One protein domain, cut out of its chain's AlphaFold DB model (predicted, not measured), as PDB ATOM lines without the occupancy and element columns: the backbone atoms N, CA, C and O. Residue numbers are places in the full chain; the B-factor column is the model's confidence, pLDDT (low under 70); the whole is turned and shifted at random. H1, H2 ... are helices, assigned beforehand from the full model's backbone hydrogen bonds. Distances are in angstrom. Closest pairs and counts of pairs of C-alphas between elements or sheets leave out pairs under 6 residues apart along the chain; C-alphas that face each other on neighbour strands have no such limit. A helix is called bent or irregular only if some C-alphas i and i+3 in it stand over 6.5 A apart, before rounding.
ATOM      1  N   HIS A 109     231.240 186.573 348.561       86.06
ATOM      2  CA  HIS A 109     230.728 187.931 348.448       86.06
ATOM      3  C   HIS A 109     231.580 188.702 347.449       86.06
ATOM      4  O   HIS A 109     232.803 188.566 347.446       86.06
ATOM      5  N   CYS A 110     230.924 189.469 346.580       86.06
ATOM      6  CA  CYS A 110     231.614 190.363 345.660       86.06
ATOM      7  C   CYS A 110     232.423 191.393 346.469       86.06
ATOM      8  O   CYS A 110     231.824 192.041 347.329       86.06
ATOM      9  N   PRO A 111     233.735 191.572 346.227       80.06
ATOM     10  CA  PRO A 111     234.554 192.517 346.991       80.06
ATOM     11  C   PRO A 111     234.174 193.988 346.749       80.06
ATOM     12  O   PRO A 111     234.518 194.844 347.559       80.06
ATOM     13  N   TYR A 112     233.412 194.260 345.690       83.38
ATOM     14  CA  TYR A 112     233.007 195.600 345.275       83.38
ATOM     15  C   TYR A 112     231.632 195.985 345.843       83.38
ATOM     16  O   TYR A 112     231.509 196.927 346.620       83.38
ATOM     17  N   CYS A 113     230.591 195.190 345.564       85.69
ATOM     18  CA  CYS A 113     229.218 195.491 346.002       85.69
ATOM     19  C   CYS A 113     228.692 194.631 347.161       85.69
ATOM     20  O   CYS A 113     227.527 194.749 347.542       85.69
ATOM     21  N   MET A 114     229.496 193.710 347.698       86.25
ATOM     22  CA  MET A 114     229.117 192.786 348.782       86.25
ATOM     23  C   MET A 114     227.930 191.860 348.479       86.25
ATOM     24  O   MET A 114     227.413 191.204 349.388       86.25
ATOM     25  N   LYS A 115     227.505 191.738 347.214       86.12
ATOM     26  CA  LYS A 115     226.456 190.793 346.814       86.12
ATOM     27  C   LYS A 115     226.906 189.356 347.086       86.12
ATOM     28  O   LYS A 115     228.028 188.978 346.752       86.12
ATOM     29  N   GLY A 116     226.027 188.571 347.708       87.50
ATOM     30  CA  GLY A 116     226.308 187.202 348.134       87.50
ATOM     31  C   GLY A 116     225.966 186.145 347.081       87.50
ATOM     32  O   GLY A 116     224.937 186.213 346.412       87.50
ATOM     33  N   PHE A 117     226.811 185.122 346.990       86.88
ATOM     34  CA  PHE A 117     226.699 183.985 346.087       86.88
ATOM     35  C   PHE A 117     227.058 182.682 346.806       86.88
ATOM     36  O   PHE A 117     227.943 182.628 347.662       86.88
ATOM     37  N   THR A 118     226.407 181.587 346.423       83.19
ATOM     38  CA  THR A 118     226.720 180.246 346.944       83.19
ATOM     39  C   THR A 118     227.967 179.641 346.299       83.19
ATOM     40  O   THR A 118     228.571 178.733 346.861       83.19
ATOM     41  N   ARG A 119     228.390 180.142 345.128       80.88
ATOM     42  CA  ARG A 119     229.547 179.631 344.379       80.88
ATOM     43  C   ARG A 119     230.512 180.748 343.975       80.88
ATOM     44  O   ARG A 119     230.086 181.810 343.521       80.88
ATOM     45  N   LYS A 120     231.821 180.468 344.042       82.38
ATOM     46  CA  LYS A 120     232.886 181.413 343.650       82.38
ATOM     47  C   LYS A 120     232.744 181.858 342.199       82.38
ATOM     48  O   LYS A 120     232.654 183.043 341.919       82.38
ATOM     49  N   PHE A 121     232.633 180.900 341.281       83.56
ATOM     50  CA  PHE A 121     232.536 181.179 339.846       83.56
ATOM     51  C   PHE A 121     231.357 182.091 339.479       83.56
ATOM     52  O   PHE A 121     231.481 182.945 338.609       83.56
ATOM     53  N   THR A 122     230.208 181.931 340.144       87.12
ATOM     54  CA  THR A 122     229.048 182.796 339.892       87.12
ATOM     55  C   THR A 122     229.267 184.220 340.394       87.12
ATOM     56  O   THR A 122     228.764 185.150 339.776       87.12
ATOM     57  N   MET A 123     230.033 184.390 341.474       88.75
ATOM     58  CA  MET A 123     230.421 185.704 341.983       88.75
ATOM     59  C   MET A 123     231.451 186.377 341.065       88.75
ATOM     60  O   MET A 123     231.255 187.536 340.722       88.75
ATOM     61  N   LEU A 124     232.470 185.648 340.589       85.00
ATOM     62  CA  LEU A 124     233.474 186.182 339.652       85.00
ATOM     63  C   LEU A 124     232.826 186.685 338.362       85.00
ATOM     64  O   LEU A 124     233.020 187.828 337.977       85.00
ATOM     65  N   LYS A 125     231.925 185.887 337.773       85.88
ATOM     66  CA  LYS A 125     231.137 186.310 336.604       85.88
ATOM     67  C   LYS A 125     230.282 187.546 336.854       85.88
ATOM     68  O   LYS A 125     229.977 188.282 335.924       85.88
ATOM     69  N   HIS A 126     229.804 187.721 338.080       88.44
ATOM     70  CA  HIS A 126     229.089 188.931 338.450       88.44
ATOM     71  C   HIS A 126     230.047 190.124 338.540       88.44
ATOM     72  O   HIS A 126     229.706 191.173 338.003       88.44
ATOM     73  N   ALA A 127     231.226 189.954 339.147       84.94
ATOM     74  CA  ALA A 127     232.263 190.981 339.196       84.94
ATOM     75  C   ALA A 127     232.702 191.405 337.788       84.94
ATOM     76  O   ALA A 127     232.671 192.593 337.496       84.94
ATOM     77  N   ASP A 128     232.951 190.454 336.882       84.25
ATOM     78  CA  ASP A 128     233.291 190.757 335.484       84.25
ATOM     79  C   ASP A 128     232.223 191.616 334.801       84.25
ATOM     80  O   ASP A 128     232.532 192.551 334.081       84.25
ATOM     81  N   LYS A 129     230.941 191.296 335.012       85.75
ATOM     82  CA  LYS A 129     229.838 191.959 334.303       85.75
ATOM     83  C   LYS A 129     229.386 193.271 334.923       85.75
ATOM     84  O   LYS A 129     228.688 194.030 334.262       85.75
ATOM     85  N   GLN A 130     229.596 193.456 336.219       86.19
ATOM     86  CA  GLN A 130     229.001 194.564 336.979       86.19
ATOM     87  C   GLN A 130     230.053 195.503 337.561       86.19
ATOM     88  O   GLN A 130     229.720 196.630 337.901       86.19
ATOM     89  N   HIS A 131     231.301 195.047 337.646       84.69
ATOM     90  CA  HIS A 131     232.422 195.758 338.253       84.69
ATOM     91  C   HIS A 131     233.648 195.748 337.331       84.69
ATOM     92  O   HIS A 131     234.771 195.874 337.801       84.69
ATOM     93  N   GLU A 132     233.443 195.614 336.012       76.94
ATOM     94  CA  GLU A 132     234.516 195.537 335.005       76.94
ATOM     95  C   GLU A 132     235.551 196.666 335.136       76.94
ATOM     96  O   GLU A 132     236.750 196.451 334.985       76.94
ATOM     97  N   LYS A 133     235.073 197.874 335.448       72.56
ATOM     98  CA  LYS A 133     235.892 199.086 335.578       72.56
ATOM     99  C   LYS A 133     236.670 199.165 336.894       72.56
ATOM    100  O   LYS A 133     237.606 199.941 336.979       72.56
ATOM    101  N   GLU A 134     236.287 198.399 337.915       69.44
ATOM    102  CA  GLU A 134     236.861 198.505 339.267       69.44
ATOM    103  C   GLU A 134     238.135 197.671 339.454       69.44
ATOM    104  O   GLU A 134     238.811 197.810 340.470       69.44
ATOM    105  N   TYR A 135     238.467 196.794 338.502       67.81
ATOM    106  CA  TYR A 135     239.689 195.984 338.557       67.81
ATOM    107  C   TYR A 135     240.606 196.141 337.341       67.81
ATOM    108  O   TYR A 135     241.760 195.745 337.429       67.81
ATOM    109  N   LYS A 136     240.147 196.726 336.227       65.75
ATOM    110  CA  LYS A 136     240.985 197.007 335.050       65.75
ATOM    111  C   LYS A 136     241.669 198.374 335.170       65.75
ATOM    112  O   LYS A 136     241.359 199.275 334.399       65.75
ATOM    113  N   ASP A 137     242.593 198.516 336.117       57.44
ATOM    114  CA  ASP A 137     243.411 199.739 336.240       57.44
ATOM    115  C   ASP A 137     244.582 199.752 335.227       57.44
ATOM    116  O   ASP A 137     245.081 200.799 334.837       57.44
ATOM    117  N   ASP A 138     244.974 198.577 334.709       62.69
ATOM    118  CA  ASP A 138     246.119 198.387 333.799       62.69
ATOM    119  C   ASP A 138     245.784 197.620 332.499       62.69
ATOM    120  O   ASP A 138     246.667 197.217 331.738       62.69
ATOM    121  N   GLY A 139     244.496 197.378 332.239       58.41
ATOM    122  CA  GLY A 139     244.014 196.689 331.036       58.41
ATOM    123  C   GLY A 139     244.316 195.184 330.953       58.41
ATOM    124  O   GLY A 139     243.901 194.556 329.977       58.41
ATOM    125  N   ARG A 140     244.988 194.582 331.948       60.34
ATOM    126  CA  ARG A 140     245.321 193.138 331.966       60.34
ATOM    127  C   ARG A 140     244.686 192.361 333.110       60.34
ATOM    128  O   ARG A 140     244.529 191.149 332.992       60.34
ATOM    129  N   THR A 141     244.296 193.041 334.180       64.62
ATOM    130  CA  THR A 141     243.684 192.407 335.350       64.62
ATOM    131  C   THR A 141     242.290 191.847 335.015       64.62
ATOM    132  O   THR A 141     241.444 192.530 334.434       64.62
ATOM    133  N   THR A 142     242.038 190.589 335.378       67.12
ATOM    134  CA  THR A 142     240.759 189.868 335.235       67.12
ATOM    135  C   THR A 142     240.142 189.575 336.607       67.12
ATOM    136  O   THR A 142     240.837 189.605 337.621       67.12
ATOM    137  N   SER A 143     238.856 189.201 336.694       65.00
ATOM    138  CA  SER A 143     238.286 188.776 337.990       65.00
ATOM    139  C   SER A 143     238.972 187.539 338.592       65.00
ATOM    140  O   SER A 143     238.845 187.284 339.791       65.00
ATOM    141  N   PHE A 144     239.726 186.765 337.803       64.75
ATOM    142  CA  PHE A 144     240.517 185.642 338.311       64.75
ATOM    143  C   PHE A 144     241.735 186.092 339.123       64.75
ATOM    144  O   PHE A 144     242.197 185.323 339.965       64.75
ATOM    145  N   ASP A 145     242.172 187.338 338.936       69.88
ATOM    146  CA  ASP A 145     243.290 187.957 339.648       69.88
ATOM    147  C   ASP A 145     242.864 188.561 340.996       69.88
ATOM    148  O   ASP A 145     243.695 189.064 341.754       69.88
ATOM    149  N   ILE A 146     241.572 188.465 341.353       69.88
ATOM    150  CA  ILE A 146     241.100 188.829 342.692       69.88
ATOM    151  C   ILE A 146     241.838 187.961 343.717       69.88
ATOM    152  O   ILE A 146     241.699 186.730 343.749       69.88
ATOM    153  N   LYS A 147     242.608 188.628 344.581       67.44
ATOM    154  CA  LYS A 147     243.527 187.975 345.511       67.44
ATOM    155  C   LYS A 147     242.791 186.989 346.439       67.44
ATOM    156  O   LYS A 147     241.697 187.305 346.918       67.44
ATOM    157  N   PRO A 148     243.364 185.802 346.740       65.50
ATOM    158  CA  PRO A 148     242.727 184.778 347.582       65.50
ATOM    159  C   PRO A 148     242.288 185.261 348.970       65.50
ATOM    160  O   PRO A 148     241.272 184.798 349.486       65.50
ATOM    161  N   GLU A 149     243.018 186.218 349.541       64.62
ATOM    162  CA  GLU A 149     242.701 186.931 350.786       64.62
ATOM    163  C   GLU A 149     241.320 187.608 350.755       64.62
ATOM    164  O   GLU A 149     240.588 187.595 351.742       64.62
ATOM    165  N   MET A 150     240.855 188.049 349.582       64.06
ATOM    166  CA  MET A 150     239.496 188.565 349.381       64.06
ATOM    167  C   MET A 150     238.429 187.459 349.318       64.06
ATOM    168  O   MET A 150     237.276 187.715 348.959       64.06
ATOM    169  N   PHE A 151     238.752 186.216 349.670       64.19
ATOM    170  CA  PHE A 151     237.800 185.107 349.777       64.19
ATOM    171  C   PHE A 151     237.895 184.355 351.100       64.19
ATOM    172  O   PHE A 151     237.271 183.299 351.225       64.19
ATOM    173  N   ASP A 152     238.607 184.896 352.093       68.75
ATOM    174  CA  ASP A 152     238.571 184.308 353.426       68.75
ATOM    175  C   ASP A 152     237.128 184.312 353.980       68.75
ATOM    176  O   ASP A 152     236.306 185.177 353.640       68.75
ATOM    177  N   ASN A 153     236.814 183.296 354.789       70.88
ATOM    178  CA  ASN A 153     235.525 183.127 355.469       70.88
ATOM    179  C   ASN A 153     235.671 183.339 356.987       70.88
ATOM    180  O   ASN A 153     235.012 182.677 357.797       70.88
ATOM    181  N   THR A 154     236.578 184.232 357.381       82.62
ATOM    182  CA  THR A 154     236.804 184.566 358.788       82.62
ATOM    183  C   THR A 154     235.552 185.201 359.403       82.62
ATOM    184  O   THR A 154     234.617 185.633 358.712       82.62
ATOM    185  N   GLN A 155     235.460 185.196 360.734       80.25
ATOM    186  CA  GLN A 155     234.326 185.826 361.415       80.25
ATOM    187  C   GLN A 155     234.382 187.350 361.249       80.25
ATOM    188  O   GLN A 155     233.349 187.989 361.042       80.25
ATOM    189  N   GLU A 156     235.587 187.908 361.271       84.38
ATOM    190  CA  GLU A 156     235.914 189.316 361.076       84.38
ATOM    191  C   GLU A 156     235.392 189.796 359.723       84.38
ATOM    192  O   GLU A 156     234.633 190.768 359.650       84.38
ATOM    193  N   ARG A 157     235.691 189.043 358.661       81.50
ATOM    194  CA  ARG A 157     235.239 189.360 357.309       81.50
ATOM    195  C   ARG A 157     233.729 189.250 357.142       81.50
ATOM    196  O   ARG A 157     233.104 190.126 356.545       81.50
ATOM    197  N   ARG A 158     233.097 188.229 357.731       81.69
ATOM    198  CA  ARG A 158     231.625 188.124 357.760       81.69
ATOM    199  C   ARG A 158     230.982 189.323 358.464       81.69
ATOM    200  O   ARG A 158     229.963 189.829 357.992       81.69
ATOM    201  N   ASN A 159     231.590 189.808 359.546       85.56
ATOM    202  CA  ASN A 159     231.122 190.993 360.266       85.56
ATOM    203  C   ASN A 159     231.322 192.283 359.448       85.56
ATOM    204  O   ASN A 159     230.475 193.175 359.500       85.56
ATOM    205  N   GLU A 160     232.417 192.405 358.695       87.50
ATOM    206  CA  GLU A 160     232.645 193.527 357.774       87.50
ATOM    207  C   GLU A 160     231.599 193.557 356.651       87.50
ATOM    208  O   GLU A 160     230.930 194.575 356.460       87.50
ATOM    209  N   ILE A 161     231.398 192.427 355.963       87.44
ATOM    210  CA  ILE A 161     230.404 192.279 354.889       87.44
ATOM    211  C   ILE A 161     229.018 192.668 355.401       87.44
ATOM    212  O   ILE A 161     228.308 193.446 354.761       87.44
ATOM    213  N   PHE A 162     228.643 192.166 356.581       87.12
ATOM    214  CA  PHE A 162     227.372 192.508 357.205       87.12
ATOM    215  C   PHE A 162     227.244 194.017 357.445       87.12
ATOM    216  O   PHE A 162     226.231 194.602 357.061       87.12
ATOM    217  N   ARG A 163     228.265 194.667 358.025       88.75
ATOM    218  CA  ARG A 163     228.259 196.120 358.268       88.75
ATOM    219  C   ARG A 163     228.105 196.916 356.973       88.75
ATOM    220  O   ARG A 163     227.241 197.788 356.916       88.75
ATOM    221  N   ARG A 164     228.851 196.578 355.916       88.12
ATOM    222  CA  ARG A 164     228.726 197.240 354.603       88.12
ATOM    223  C   ARG A 164     227.329 197.073 354.004       88.12
ATOM    224  O   ARG A 164     226.741 198.049 353.547       88.12
ATOM    225  N   GLN A 165     226.761 195.867 354.056       88.12
ATOM    226  CA  GLN A 165     225.399 195.626 353.566       88.12
ATOM    227  C   GLN A 165     224.347 196.436 354.338       88.12
ATOM    228  O   GLN A 165     223.383 196.903 353.732       88.12
ATOM    229  N   GLN A 166     224.519 196.636 355.653       88.88
ATOM    230  CA  GLN A 166     223.622 197.502 356.429       88.88
ATOM    231  C   GLN A 166     223.710 198.964 355.976       88.88
ATOM    232  O   GLN A 166     222.672 199.602 355.834       88.88
ATOM    233  N   VAL A 167     224.913 199.483 355.704       90.06
ATOM    234  CA  VAL A 167     225.093 200.864 355.217       90.06
ATOM    235  C   VAL A 167     224.391 201.068 353.876       90.06
ATOM    236  O   VAL A 167     223.559 201.963 353.770       90.06
ATOM    237  N   ILE A 168     224.636 200.189 352.896       89.50
ATOM    238  CA  ILE A 168     224.010 200.265 351.561       89.50
ATOM    239  C   ILE A 168     222.482 200.217 351.675       89.50
ATOM    240  O   ILE A 168     221.766 200.994 351.044       89.50
ATOM    241  N   ARG A 169     221.963 199.310 352.511       88.94
ATOM    242  CA  ARG A 169     220.525 199.203 352.768       88.94
ATOM    243  C   ARG A 169     219.964 200.494 353.366       88.94
ATOM    244  O   ARG A 169     218.906 200.934 352.935       88.94
ATOM    245  N   ASN A 170     220.629 201.056 354.370       89.56
ATOM    246  CA  ASN A 170     220.152 202.247 355.066       89.56
ATOM    247  C   ASN A 170     220.173 203.478 354.161       89.56
ATOM    248  O   ASN A 170     219.186 204.199 354.130       89.56
ATOM    249  N   GLN A 171     221.238 203.660 353.373       91.62
ATOM    250  CA  GLN A 171     221.319 204.725 352.370       91.62
ATOM    251  C   GLN A 171     220.151 204.646 351.385       91.62
ATOM    252  O   GLN A 171     219.488 205.645 351.137       91.62
ATOM    253  N   ARG A 172     219.840 203.439 350.892       92.25
ATOM    254  CA  ARG A 172     218.696 203.214 350.003       92.25
ATOM    255  C   ARG A 172     217.352 203.534 350.667       92.25
ATOM    256  O   ARG A 172     216.480 204.126 350.043       92.25
ATOM    257  N   LEU A 173     217.163 203.117 351.920       90.88
ATOM    258  CA  LEU A 173     215.930 203.388 352.668       90.88
ATOM    259  C   LEU A 173     215.731 204.886 352.929       90.88
ATOM    260  O   LEU A 173     214.603 205.371 352.863       90.88
ATOM    261  N   GLU A 174     216.815 205.609 353.199       92.62
ATOM    262  CA  GLU A 174     216.787 207.056 353.380       92.62
ATOM    263  C   GLU A 174     216.516 207.778 352.056       92.62
ATOM    264  O   GLU A 174     215.654 208.651 352.018       92.62
ATOM    265  N   SER A 175     217.155 207.372 350.954       93.75
ATOM    266  CA  SER A 175     216.966 208.015 349.650       93.75
ATOM    267  C   SER A 175     215.595 207.746 349.023       93.75
ATOM    268  O   SER A 175     215.013 208.645 348.429       93.75
ATOM    269  N   GLU A 176     215.082 206.514 349.115       94.12
ATOM    270  CA  GLU A 176     213.817 206.124 348.470       94.12
ATOM    271  C   GLU A 176     212.589 206.435 349.337       94.12
ATOM    272  O   GLU A 176     211.518 206.712 348.804       94.12
ATOM    273  N   PHE A 177     212.722 206.371 350.666       90.69
ATOM    274  CA  PHE A 177     211.575 206.425 351.581       90.69
ATOM    275  C   PHE A 177     211.749 207.412 352.742       90.69
ATOM    276  O   PHE A 177     210.866 207.498 353.595       90.69
TER     277      PHE A 177
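This is residues 109 to 177 of the 246 residues of a protein of Pediculus humanus subsp. corporis (UniProt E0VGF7). One long helix, H4, slants away from a small body, with residues 169 to 177 sticking out free; across from it stands H1 with the short H2 at its end, and the coiled stretch 109 to 119 lies between H1 and H4. A long loop, residues 136 to 147, leads from H2 to the short H3. The printed part has 69 residues, all helix by class, in the order H1, H2, H3, H4, with no named strand. It is only just loose, close to compact, with a radius of gyration of the C-alphas of 13.5 A and spans of 40 by 28 by 20 A.

H4, residues 155 to 177, is apart from H1, residues 120 to 130, from H2, residues 132 to 135, and from H3, residues 148 to 151. H1 and H2 meet only through their tight link. H3 is apart from H1 and H2. In H4 and H1 every O i to N i+4 pair is within hydrogen-bond range; H2 and H3 are too short for such a pair.

H4 runs 32.2 A, from C-alpha 155 at (234.326, 185.826, 361.415) to C-alpha 177 at (211.575, 206.425, 351.581). H1 runs 15.2 A from C-alpha 120 at (232.886, 181.413, 343.650). H2 measures 6.3 A and is neither bent nor irregular, but only just; H3 measures 5.4 A.

The C-alphas farthest apart, of Arg 140 and Phe 177, are 41.2 A apart. The printed part has no cut. The link from H2 to H3 is long, and that from H3 to H4 is tight. Residues 134 to 152 have pLDDT under 70.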